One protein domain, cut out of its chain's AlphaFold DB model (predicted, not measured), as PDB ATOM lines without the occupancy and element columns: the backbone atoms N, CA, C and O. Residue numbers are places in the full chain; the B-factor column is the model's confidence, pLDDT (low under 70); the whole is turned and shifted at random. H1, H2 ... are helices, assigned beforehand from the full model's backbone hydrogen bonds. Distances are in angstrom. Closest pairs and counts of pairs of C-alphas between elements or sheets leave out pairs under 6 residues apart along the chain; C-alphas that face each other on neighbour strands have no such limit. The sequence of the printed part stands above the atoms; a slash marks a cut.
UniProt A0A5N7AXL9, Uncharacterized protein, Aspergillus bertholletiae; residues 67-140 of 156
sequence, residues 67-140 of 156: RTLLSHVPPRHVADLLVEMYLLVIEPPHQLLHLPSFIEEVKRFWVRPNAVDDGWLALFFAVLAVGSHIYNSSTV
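What this domain is: This is residues 67 to 140 of the 156 residues of an uncharacterized protein of Aspergillus bertholletiae (UniProt A0A5N7AXL9). Two helices, H2 and H4, run opposite ways on the same side of one long helix, H5, which crosses H2 as an X. H4 is near H2 and H5 but leaves a looser fit, short H3 sits at the turn between H2 and H4, and short H1, joined to H2 by a tight link, is apart from the other helices. The printed part has 74 residues with five named helices, H1 to H5 in order, and no named strand: the class is all helix. The whole is compact, with a radius of gyration of the C-alphas of 12.2 A and spans of 34 by 25 by 18 A.

How they stand to each other: Start at H1, residues 67 to 71, which touches no helix. After a tight link comes H2, residues 76 to 89; look from there to H5, residues 118 to 140, which touches it with residues 127 to 135 alone. Their closest C-alphas, those of Leu 82 and Gly 131, are 4.4 A apart. Their lines stand about perpendicular, at 77 degrees. H3, residues 91 to 94, meets H2 only through their link. H4, residues 99 to 111, is near H2, with 6 pairs of C-alphas within 10 A, and near H5, with 12. H3 and H4 are apart, only just, at 8.5 A. In H1, H2, H4 and H5 every O i to N i+4 pair is within hydrogen-bond range; H3 is too short for one.

Where its parts are: Find C-alpha 67 at (44.091, 18.072, 19.099), where five-residue H1 begins. H2 begins at C-alpha 76, (29.545, 13.525, 12.209), and spans 20.0 A; four-residue H3 follows, then H4, 18.9 A. H5, 33.3 A, ends at C-alpha 140, (32.057, 7.059, -9.901).

The domain as a whole: The farthest C-alphas, those of Ala 115 and Val 140, are 37.1 A apart. The printed part has no cut and no long link. Its mean pLDDT is 88.0; look at residues 139 to 140 for values under 70.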
ATOM      1  N   ARG A  67      45.090  17.048  19.455       85.19
ATOM      2  CA  ARG A  67      44.091  18.072  19.099       85.19
ATOM      3  C   ARG A  67      44.014  18.308  17.591       85.19
ATOM      4  O   ARG A  67      42.918  18.439  17.060       85.19
ATOM      5  N   THR A  68      45.160  18.332  16.916       85.19
ATOM      6  CA  THR A  68      45.236  18.435  15.457       85.19
ATOM      7  C   THR A  68      44.615  17.205  14.799       85.19
ATOM      8  O   THR A  68      43.789  17.364  13.907       85.19
ATOM      9  N   LEU A  69      44.894  15.990  15.287       85.56
ATOM     10  CA  LEU A  69      44.238  14.777  14.775       85.56
ATOM     11  C   LEU A  69      42.715  14.853  14.917       85.56
ATOM     12  O   LEU A  69      41.998  14.665  13.942       85.56
ATOM     13  N   LEU A  70      42.212  15.221  16.096       87.94
ATOM     14  CA  LEU A  70      40.773  15.383  16.319       87.94
ATOM     15  C   LEU A  70      40.143  16.450  15.408       87.94
ATOM     16  O   LEU A  70      38.979  16.314  15.046       87.94
ATOM     17  N   SER A  71      40.900  17.474  14.999       87.88
ATOM     18  CA  SER A  71      40.423  18.487  14.047       87.88
ATOM     19  C   SER A  71      40.277  17.973  12.609       87.88
ATOM     20  O   SER A  71      39.553  18.579  11.826       87.88
ATOM     21  N   HIS A  72      40.918  16.850  12.266       88.56
ATOM     22  CA  HIS A  72      40.783  16.200  10.960       88.56
ATOM     23  C   HIS A  72      39.589  15.243  10.875       88.56
ATOM     24  O   HIS A  72      39.295  14.737   9.792       88.56
ATOM     25  N   VAL A  73      38.902  14.976  11.988       90.81
ATOM     26  CA  VAL A  73      37.703  14.137  11.967       90.81
ATOM     27  C   VAL A  73      36.609  14.869  11.178       90.81
ATOM     28  O   VAL A  73      36.300  16.020  11.496       90.81
ATOM     29  N   PRO A  74      36.022  14.238  10.143       91.62
ATOM     30  CA  PRO A  74      35.001  14.882   9.332       91.62
ATOM     31  C   PRO A  74      33.728  15.147  10.152       91.62
ATOM     32  O   PRO A  74      33.545  14.582  11.236       91.62
ATOM     33  N   PRO A  75      32.806  15.987   9.646       93.50
ATOM     34  CA  PRO A  75      31.517  16.198  10.285       93.50
ATOM     35  C   PRO A  75      30.822  14.869  10.577       93.50
ATOM     36  O   PRO A  75      30.856  13.956   9.754       93.50
ATOM     37  N   ARG A  76      30.145  14.777  11.725       93.62
ATOM     38  CA  ARG A  76      29.545  13.525  12.209       93.62
ATOM     39  C   ARG A  76      28.701  12.793  11.166       93.62
ATOM     40  O   ARG A  76      28.852  11.595  11.019       93.62
ATOM     41  N   HIS A  77      27.874  13.508  10.406       93.00
ATOM     42  CA  HIS A  77      27.045  12.898   9.363       93.00
ATOM     43  C   HIS A  77      27.872  12.225   8.253       93.00
ATOM     44  O   HIS A  77      27.479  11.178   7.752       93.00
ATOM     45  N   VAL A  78      29.025  12.797   7.888       93.44
ATOM     46  CA  VAL A  78      29.959  12.192   6.929       93.44
ATOM     47  C   VAL A  78      30.650  10.999   7.574       93.44
ATOM     48  O   VAL A  78      30.700   9.934   6.978       93.44
ATOM     49  N   ALA A  79      31.153  11.151   8.800       93.81
ATOM     50  CA  ALA A  79      31.811  10.066   9.520       93.81
ATOM     51  C   ALA A  79      30.896   8.840   9.686       93.81
ATOM     52  O   ALA A  79      31.326   7.724   9.413       93.81
ATOM     53  N   ASP A  80      29.638   9.056  10.079       93.81
ATOM     54  CA  ASP A  80      28.637   8.004  10.260       93.81
ATOM     55  C   ASP A  80      28.375   7.266   8.928       93.81
ATOM     56  O   ASP A  80      28.365   6.037   8.909       93.81
ATOM     57  N   LEU A  81      28.283   7.995   7.805       94.38
ATOM     58  CA  LEU A  81      28.164   7.407   6.462       94.38
ATOM     59  C   LEU A  81      29.397   6.571   6.080       94.38
ATOM     60  O   LEU A  81      29.265   5.466   5.562       94.38
ATOM     61  N   LEU A  82      30.608   7.080   6.316       92.81
ATOM     62  CA  LEU A  82      31.839   6.355   5.975       92.81
ATOM     63  C   LEU A  82      31.995   5.080   6.811       92.81
ATOM     64  O   LEU A  82      32.404   4.044   6.284       92.81
ATOM     65  N   VAL A  83      31.636   5.143   8.094       94.00
ATOM     66  CA  VAL A  83      31.580   3.968   8.970       94.00
ATOM     67  C   VAL A  83      30.567   2.962   8.434       94.00
ATOM     68  O   VAL A  83      30.899   1.788   8.320       94.00
ATOM     69  N   GLU A  84      29.367   3.397   8.051       93.06
ATOM     70  CA  GLU A  84      28.353   2.519   7.459       93.06
ATOM     71  C   GLU A  84      28.871   1.812   6.198       93.06
ATOM     72  O   GLU A  84      28.775   0.590   6.101       93.06
ATOM     73  N   MET A  85      29.513   2.540   5.281       90.19
ATOM     74  CA  MET A  85      30.094   1.954   4.066       90.19
ATOM     75  C   MET A  85      31.161   0.899   4.382       90.19
ATOM     76  O   MET A  85      31.182  -0.167   3.765       90.19
ATOM     77  N   TYR A  86      32.020   1.157   5.369       90.88
ATOM     78  CA  TYR A  86      32.993   0.169   5.835       90.88
ATOM     79  C   TYR A  86      32.300  -1.077   6.414       90.88
ATOM     80  O   TYR A  86      32.628  -2.203   6.034       90.88
ATOM     81  N   LEU A  87      31.312  -0.885   7.293       90.56
ATOM     82  CA  LEU A  87      30.576  -1.973   7.939       90.56
ATOM     83  C   LEU A  87      29.767  -2.817   6.950       90.56
ATOM     84  O   LEU A  87      29.582  -4.005   7.186       90.56
ATOM     85  N   LEU A  88      29.285  -2.233   5.856       89.50
ATOM     86  CA  LEU A  88      28.527  -2.959   4.837       89.50
ATOM     87  C   LEU A  88      29.424  -3.796   3.919       89.50
ATOM     88  O   LEU A  88      29.018  -4.874   3.491       89.50
ATOM     89  N   VAL A  89      30.629  -3.314   3.608       85.31
ATOM     90  CA  VAL A  89      31.491  -3.931   2.585       85.31
ATOM     91  C   VAL A  89      32.579  -4.821   3.185       85.31
ATOM     92  O   VAL A  89      32.869  -5.883   2.638       85.31
ATOM     93  N   ILE A  90      33.191  -4.416   4.300       84.75
ATOM     94  CA  ILE A  90      34.383  -5.082   4.848       84.75
ATOM     95  C   ILE A  90      34.037  -6.075   5.959       84.75
ATOM     96  O   ILE A  90      34.608  -7.168   5.988       84.75
ATOM     97  N   GLU A  91      33.102  -5.734   6.849       80.75
ATOM     98  CA  GLU A  91      32.798  -6.565   8.023       80.75
ATOM     99  C   GLU A  91      32.111  -7.907   7.718       80.75
ATOM    100  O   GLU A  91      32.525  -8.898   8.321       80.75
ATOM    101  N   PRO A  92      31.129  -8.038   6.799       81.31
ATOM    102  CA  PRO A  92      30.469  -9.323   6.564       81.31
ATOM    103  C   PRO A  92      31.428 -10.443   6.119       81.31
ATOM    104  O   PRO A  92      31.281 -11.559   6.621       81.31
ATOM    105  N   PRO A  93      32.418 -10.190   5.233       71.81
ATOM    106  CA  PRO A  93      33.397 -11.210   4.869       71.81
ATOM    107  C   PRO A  93      34.540 -11.407   5.877       71.81
ATOM    108  O   PRO A  93      35.069 -12.515   5.943       71.81
ATOM    109  N   HIS A  94      34.944 -10.381   6.640       72.38
ATOM    110  CA  HIS A  94      36.203 -10.430   7.408       72.38
ATOM    111  C   HIS A  94      36.056 -10.358   8.933       72.38
ATOM    112  O   HIS A  94      36.980 -10.783   9.621       72.38
ATOM    113  N   GLN A  95      34.938  -9.837   9.461       78.75
ATOM    114  CA  GLN A  95      34.667  -9.666  10.902       78.75
ATOM    115  C   GLN A  95      35.885  -9.146  11.689       78.75
ATOM    116  O   GLN A  95      36.277  -9.709  12.714       78.75
ATOM    117  N   LEU A  96      36.531  -8.098  11.170       82.88
ATOM    118  CA  LEU A  96      37.775  -7.565  11.734       82.88
ATOM    119  C   LEU A  96      37.522  -6.825  13.047       82.88
ATOM    120  O   LEU A  96      38.418  -6.734  13.890       82.88
ATOM    121  N   LEU A  97      36.312  -6.291  13.218       86.31
ATOM    122  CA  LEU A  97      35.924  -5.516  14.382       86.31
ATOM    123  C   LEU A  97      34.948  -6.289  15.261       86.31
ATOM    124  O   LEU A  97      33.994  -6.917  14.799       86.31
ATOM    125  N   HIS A  98      35.097  -6.129  16.574       89.31
ATOM    126  CA  HIS A  98      34.012  -6.457  17.488       89.31
ATOM    127  C   HIS A  98      32.926  -5.372  17.398       89.31
ATOM    128  O   HIS A  98      32.941  -4.382  18.136       89.31
ATOM    129  N   LEU A  99      31.991  -5.559  16.462       86.50
ATOM    130  CA  LEU A  99      31.007  -4.555  16.051       86.50
ATOM    131  C   LEU A  99      30.236  -3.884  17.208       86.50
ATOM    132  O   LEU A  99      30.146  -2.653  17.213       86.50
ATOM    133  N   PRO A 100      29.716  -4.618  18.217       88.75
ATOM    134  CA  PRO A 100      28.993  -3.991  19.322       88.75
ATOM    135  C   PRO A 100      29.858  -3.003  20.113       88.75
ATOM    136  O   PRO A 100      29.400  -1.907  20.435       88.75
ATOM    137  N   SER A 101      31.118  -3.372  20.377       89.44
ATOM    138  CA  SER A 101      32.060  -2.517  21.110       89.44
ATOM    139  C   SER A 101      32.433  -1.295  20.290       89.44
ATOM    140  O   SER A 101      32.363  -0.178  20.796       89.44
ATOM    141  N   PHE A 102      32.747  -1.492  19.008       91.62
ATOM    142  CA  PHE A 102      33.140  -0.397  18.129       91.62
ATOM    143  C   PHE A 102      32.037   0.666  18.021       91.62
ATOM    144  O   PHE A 102      32.302   1.854  18.188       91.62
ATOM    145  N   ILE A 103      30.777   0.255  17.835       92.00
ATOM    146  CA  ILE A 103      29.638   1.188  17.777       92.00
ATOM    147  C   ILE A 103      29.472   1.950  19.102       92.00
ATOM    148  O   ILE A 103      29.159   3.145  19.099       92.00
ATOM    149  N   GLU A 104      29.658   1.288  20.245       92.31
ATOM    150  CA  GLU A 104      29.585   1.952  21.546       92.31
ATOM    151  C   GLU A 104      30.715   2.974  21.726       92.31
ATOM    152  O   GLU A 104      30.481   4.093  22.192       92.31
ATOM    153  N   GLU A 105      31.928   2.630  21.311       92.56
ATOM    154  CA  GLU A 105      33.087   3.516  21.367       92.56
ATOM    155  C   GLU A 105      32.934   4.722  20.434       92.56
ATOM    156  O   GLU A 105      33.213   5.841  20.865       92.56
ATOM    157  N   VAL A 106      32.372   4.545  19.231       93.88
ATOM    158  CA  VAL A 106      32.018   5.663  18.332       93.88
ATOM    159  C   VAL A 106      31.009   6.598  19.009       93.88
ATOM    160  O   VAL A 106      31.169   7.821  18.982       93.88
ATOM    161  N   LYS A 107      29.988   6.065  19.695       93.44
ATOM    162  CA  LYS A 107      29.041   6.898  20.463       93.44
ATOM    163  C   LYS A 107      29.742   7.659  21.589       93.44
ATOM    164  O   LYS A 107      29.486   8.849  21.769       93.44
ATOM    165  N   ARG A 108      30.626   6.995  22.340       93.19
ATOM    166  CA  ARG A 108      31.400   7.616  23.430       93.19
ATOM    167  C   ARG A 108      32.335   8.703  22.905       93.19
ATOM    168  O   ARG A 108      32.439   9.750  23.544       93.19
ATOM    169  N   PHE A 109      32.950   8.493  21.744       94.25
ATOM    170  CA  PHE A 109      33.802   9.469  21.072       94.25
ATOM    171  C   PHE A 109      33.061  10.783  20.808       94.25
ATOM    172  O   PHE A 109      33.560  11.845  21.174       94.25
ATOM    173  N   TRP A 110      31.834  10.723  20.283       93.75
ATOM    174  CA  TRP A 110      31.036  11.928  20.020       93.75
ATOM    175  C   TRP A 110      30.613  12.690  21.285       93.75
ATOM    176  O   TRP A 110      30.329  13.883  21.205       93.75
ATOM    177  N   VAL A 111      30.583  12.033  22.449       93.69
ATOM    178  CA  VAL A 111      30.307  12.684  23.742       93.69
ATOM    179  C   VAL A 111      31.592  13.241  24.366       93.69
ATOM    180  O   VAL A 111      31.584  14.331  24.937       93.69
ATOM    181  N   ARG A 112      32.702  12.494  24.287       91.44
ATOM    182  CA  ARG A 112      34.002  12.844  24.883       91.44
ATOM    183  C   ARG A 112      35.168  12.450  23.957       91.44
ATOM    184  O   ARG A 112      35.839  11.450  24.221       91.44
ATOM    185  N   PRO A 113      35.509  13.269  22.945       86.69
ATOM    186  CA  PRO A 113      36.539  12.922  21.952       86.69
ATOM    187  C   PRO A 113      37.963  12.864  22.538       86.69
ATOM    188  O   PRO A 113      38.846  12.183  22.021       86.69
ATOM    189  N   ASN A 114      38.198  13.536  23.668       86.12
ATOM    190  CA  ASN A 114      39.489  13.506  24.363       86.12
ATOM    191  C   ASN A 114      39.691  12.263  25.248       86.12
ATOM    192  O   ASN A 114      40.792  12.074  25.746       86.12
ATOM    193  N   ALA A 115      38.653  11.450  25.477       85.94
ATOM    194  CA  ALA A 115      38.699  10.333  26.425       85.94
ATOM    195  C   ALA A 115      38.996   8.966  25.781       85.94
ATOM    196  O   ALA A 115      39.123   7.984  26.506       85.94
ATOM    197  N   VAL A 116      39.062   8.882  24.447       87.12
ATOM    198  CA  VAL A 116      39.324   7.622  23.727       87.12
ATOM    199  C   VAL A 116      40.815   7.288  23.677       87.12
ATOM    200  O   VAL A 116      41.654   8.185  23.712       87.12
ATOM    201  N   ASP A 117      41.161   6.013  23.564       88.31
ATOM    202  CA  ASP A 117      42.552   5.584  23.406       88.31
ATOM    203  C   ASP A 117      43.138   6.002  22.039       88.31
ATOM    204  O   ASP A 117      42.401   6.141  21.059       88.31
ATOM    205  N   ASP A 118      44.456   6.228  21.967       86.56
ATOM    206  CA  ASP A 118      45.135   6.598  20.712       86.56
ATOM    207  C   ASP A 118      45.077   5.466  19.669       86.56
ATOM    208  O   ASP A 118      44.912   5.734  18.477       86.56
ATOM    209  N   GLY A 119      45.142   4.202  20.101       87.81
ATOM    210  CA  GLY A 119      45.010   3.035  19.228       87.81
ATOM    211  C   GLY A 119      43.605   2.912  18.643       87.81
ATOM    212  O   GLY A 119      43.449   2.677  17.444       87.81
ATOM    213  N   TRP A 120      42.576   3.166  19.454       91.81
ATOM    214  CA  TRP A 120      41.201   3.243  18.957       91.81
ATOM    215  C   TRP A 120      41.015   4.391  17.960       91.81
ATOM    216  O   TRP A 120      40.363   4.224  16.931       91.81
ATOM    217  N   LEU A 121      41.612   5.554  18.231       90.44
ATOM    218  CA  LEU A 121      41.534   6.696  17.322       90.44
ATOM    219  C   LEU A 121      42.191   6.376  15.969       90.44
ATOM    220  O   LEU A 121      41.624   6.701  14.927       90.44
ATOM    221  N   ALA A 122      43.340   5.696  15.973       89.75
ATOM    222  CA  ALA A 122      43.987   5.220  14.751       89.75
ATOM    223  C   ALA A 122      43.096   4.234  13.976       89.75
ATOM    224  O   ALA A 122      42.937   4.370  12.760       89.75
ATOM    225  N   LEU A 123      42.461   3.292  14.679       91.50
ATOM    226  CA  LEU A 123      41.502   2.358  14.089       91.50
ATOM    227  C   LEU A 123      40.309   3.089  13.462       91.50
ATOM    228  O   LEU A 123      39.921   2.794  12.334       91.50
ATOM    229  N   PHE A 124      39.762   4.082  14.160       93.50
ATOM    230  CA  PHE A 124      38.665   4.902  13.662       93.50
ATOM    231  C   PHE A 124      39.054   5.644  12.374       93.50
ATOM    232  O   PHE A 124      38.305   5.613  11.400       93.50
ATOM    233  N   PHE A 125      40.253   6.230  12.308       91.38
ATOM    234  CA  PHE A 125      40.756   6.845  11.074       91.38
ATOM    235  C   PHE A 125      40.950   5.843   9.934       91.38
ATOM    236  O   PHE A 125      40.645   6.176   8.788       91.38
ATOM    237  N   ALA A 126      41.410   4.623  10.220       91.44
ATOM    238  CA  ALA A 126      41.523   3.575   9.209       91.44
ATOM    239  C   ALA A 126      40.148   3.201   8.630       91.44
ATOM    240  O   ALA A 126      39.990   3.140   7.410       91.44
ATOM    241  N   VAL A 127      39.136   3.044   9.491       92.12
ATOM    242  CA  VAL A 127      37.742   2.802   9.082       92.12
ATOM    243  C   VAL A 127      37.224   3.939   8.199       92.12
ATOM    244  O   VAL A 127      36.678   3.677   7.128       92.12
ATOM    245  N   LEU A 128      37.445   5.200   8.590       92.00
ATOM    246  CA  LEU A 128      37.039   6.362   7.790       92.00
ATOM    247  C   LEU A 128      37.746   6.411   6.428       92.00
ATOM    248  O   LEU A 128      37.108   6.711   5.420       92.00
ATOM    249  N   ALA A 129      39.043   6.102   6.376       90.25
ATOM    250  CA  ALA A 129      39.811   6.100   5.133       90.25
ATOM    251  C   ALA A 129      39.307   5.028   4.153       90.25
ATOM    252  O   ALA A 129      39.074   5.320   2.977       90.25
ATOM    253  N   VAL A 130      39.079   3.804   4.638       89.00
ATOM    254  CA  VAL A 130      38.538   2.708   3.822       89.00
ATOM    255  C   VAL A 130      37.101   3.012   3.392       89.00
ATOM    256  O   VAL A 130      36.776   2.883   2.212       89.00
ATOM    257  N   GLY A 131      36.261   3.496   4.312       89.19
ATOM    258  CA  GLY A 131      34.903   3.944   4.006       89.19
ATOM    259  C   GLY A 131      34.874   5.031   2.930       89.19
ATOM    260  O   GLY A 131      34.058   4.970   2.012       89.19
ATOM    261  N   SER A 132      35.807   5.989   2.979       88.12
ATOM    262  CA  SER A 132      35.939   7.043   1.964       88.12
ATOM    263  C   SER A 132      36.313   6.487   0.594       88.12
ATOM    264  O   SER A 132      35.818   6.982  -0.418       88.12
ATOM    265  N   HIS A 133      37.181   5.477   0.548       87.62
ATOM    266  CA  HIS A 133      37.558   4.827  -0.703       87.62
ATOM    267  C   HIS A 133      36.358   4.107  -1.336       87.62
ATOM    268  O   HIS A 133      36.088   4.291  -2.522       87.62
ATOM    269  N   ILE A 134      35.601   3.357  -0.528       87.44
ATOM    270  CA  ILE A 134      34.380   2.650  -0.950       87.44
ATOM    271  C   ILE A 134      33.316   3.640  -1.438       87.44
ATOM    272  O   ILE A 134      32.709   3.444  -2.494       87.44
ATOM    273  N   TYR A 135      33.105   4.721  -0.683       86.69
ATOM    274  CA  TYR A 135      32.169   5.773  -1.058       86.69
ATOM    275  C   TYR A 135      32.539   6.362  -2.422       86.69
ATOM    276  O   TYR A 135      31.704   6.381  -3.325       86.69
ATOM    277  N   ASN A 136      33.805   6.739  -2.618       84.06
ATOM    278  CA  ASN A 136      34.263   7.299  -3.884       84.06
ATOM    279  C   ASN A 136      34.045   6.327  -5.056       84.06
ATOM    280  O   ASN A 136      33.463   6.728  -6.061       84.06
ATOM    281  N   SER A 137      34.403   5.042  -4.912       79.75
ATOM    282  CA  SER A 137      34.168   4.052  -5.975       79.75
ATOM    283  C   SER A 137      32.683   3.908  -6.323       79.75
ATOM    284  O   SER A 137      32.341   3.881  -7.497       79.75
ATOM    285  N   SER A 138      31.791   3.931  -5.327       74.38
ATOM    286  CA  SER A 138      30.344   3.814  -5.571       74.38
ATOM    287  C   SER A 138      29.733   5.030  -6.279       74.38
ATOM    288  O   SER A 138      28.736   4.908  -6.986       74.38
ATOM    289  N   THR A 139      30.328   6.217  -6.114       65.56
ATOM    290  CA  THR A 139      29.848   7.446  -6.766       65.56
ATOM    291  C   THR A 139      30.328   7.593  -8.208       65.56
ATOM    292  O   THR A 139      29.650   8.234  -9.013       65.56
ATOM    293  N   VAL A 140      31.475   6.995  -8.551       59.81
ATOM    294  CA  VAL A 140      32.057   7.059  -9.901       59.81
ATOM    295  C   VAL A 140      31.248   6.217 -10.897       59.81
ATOM    296  O   VAL A 140      31.105   6.623 -12.050       59.81
TER     297      VAL A 140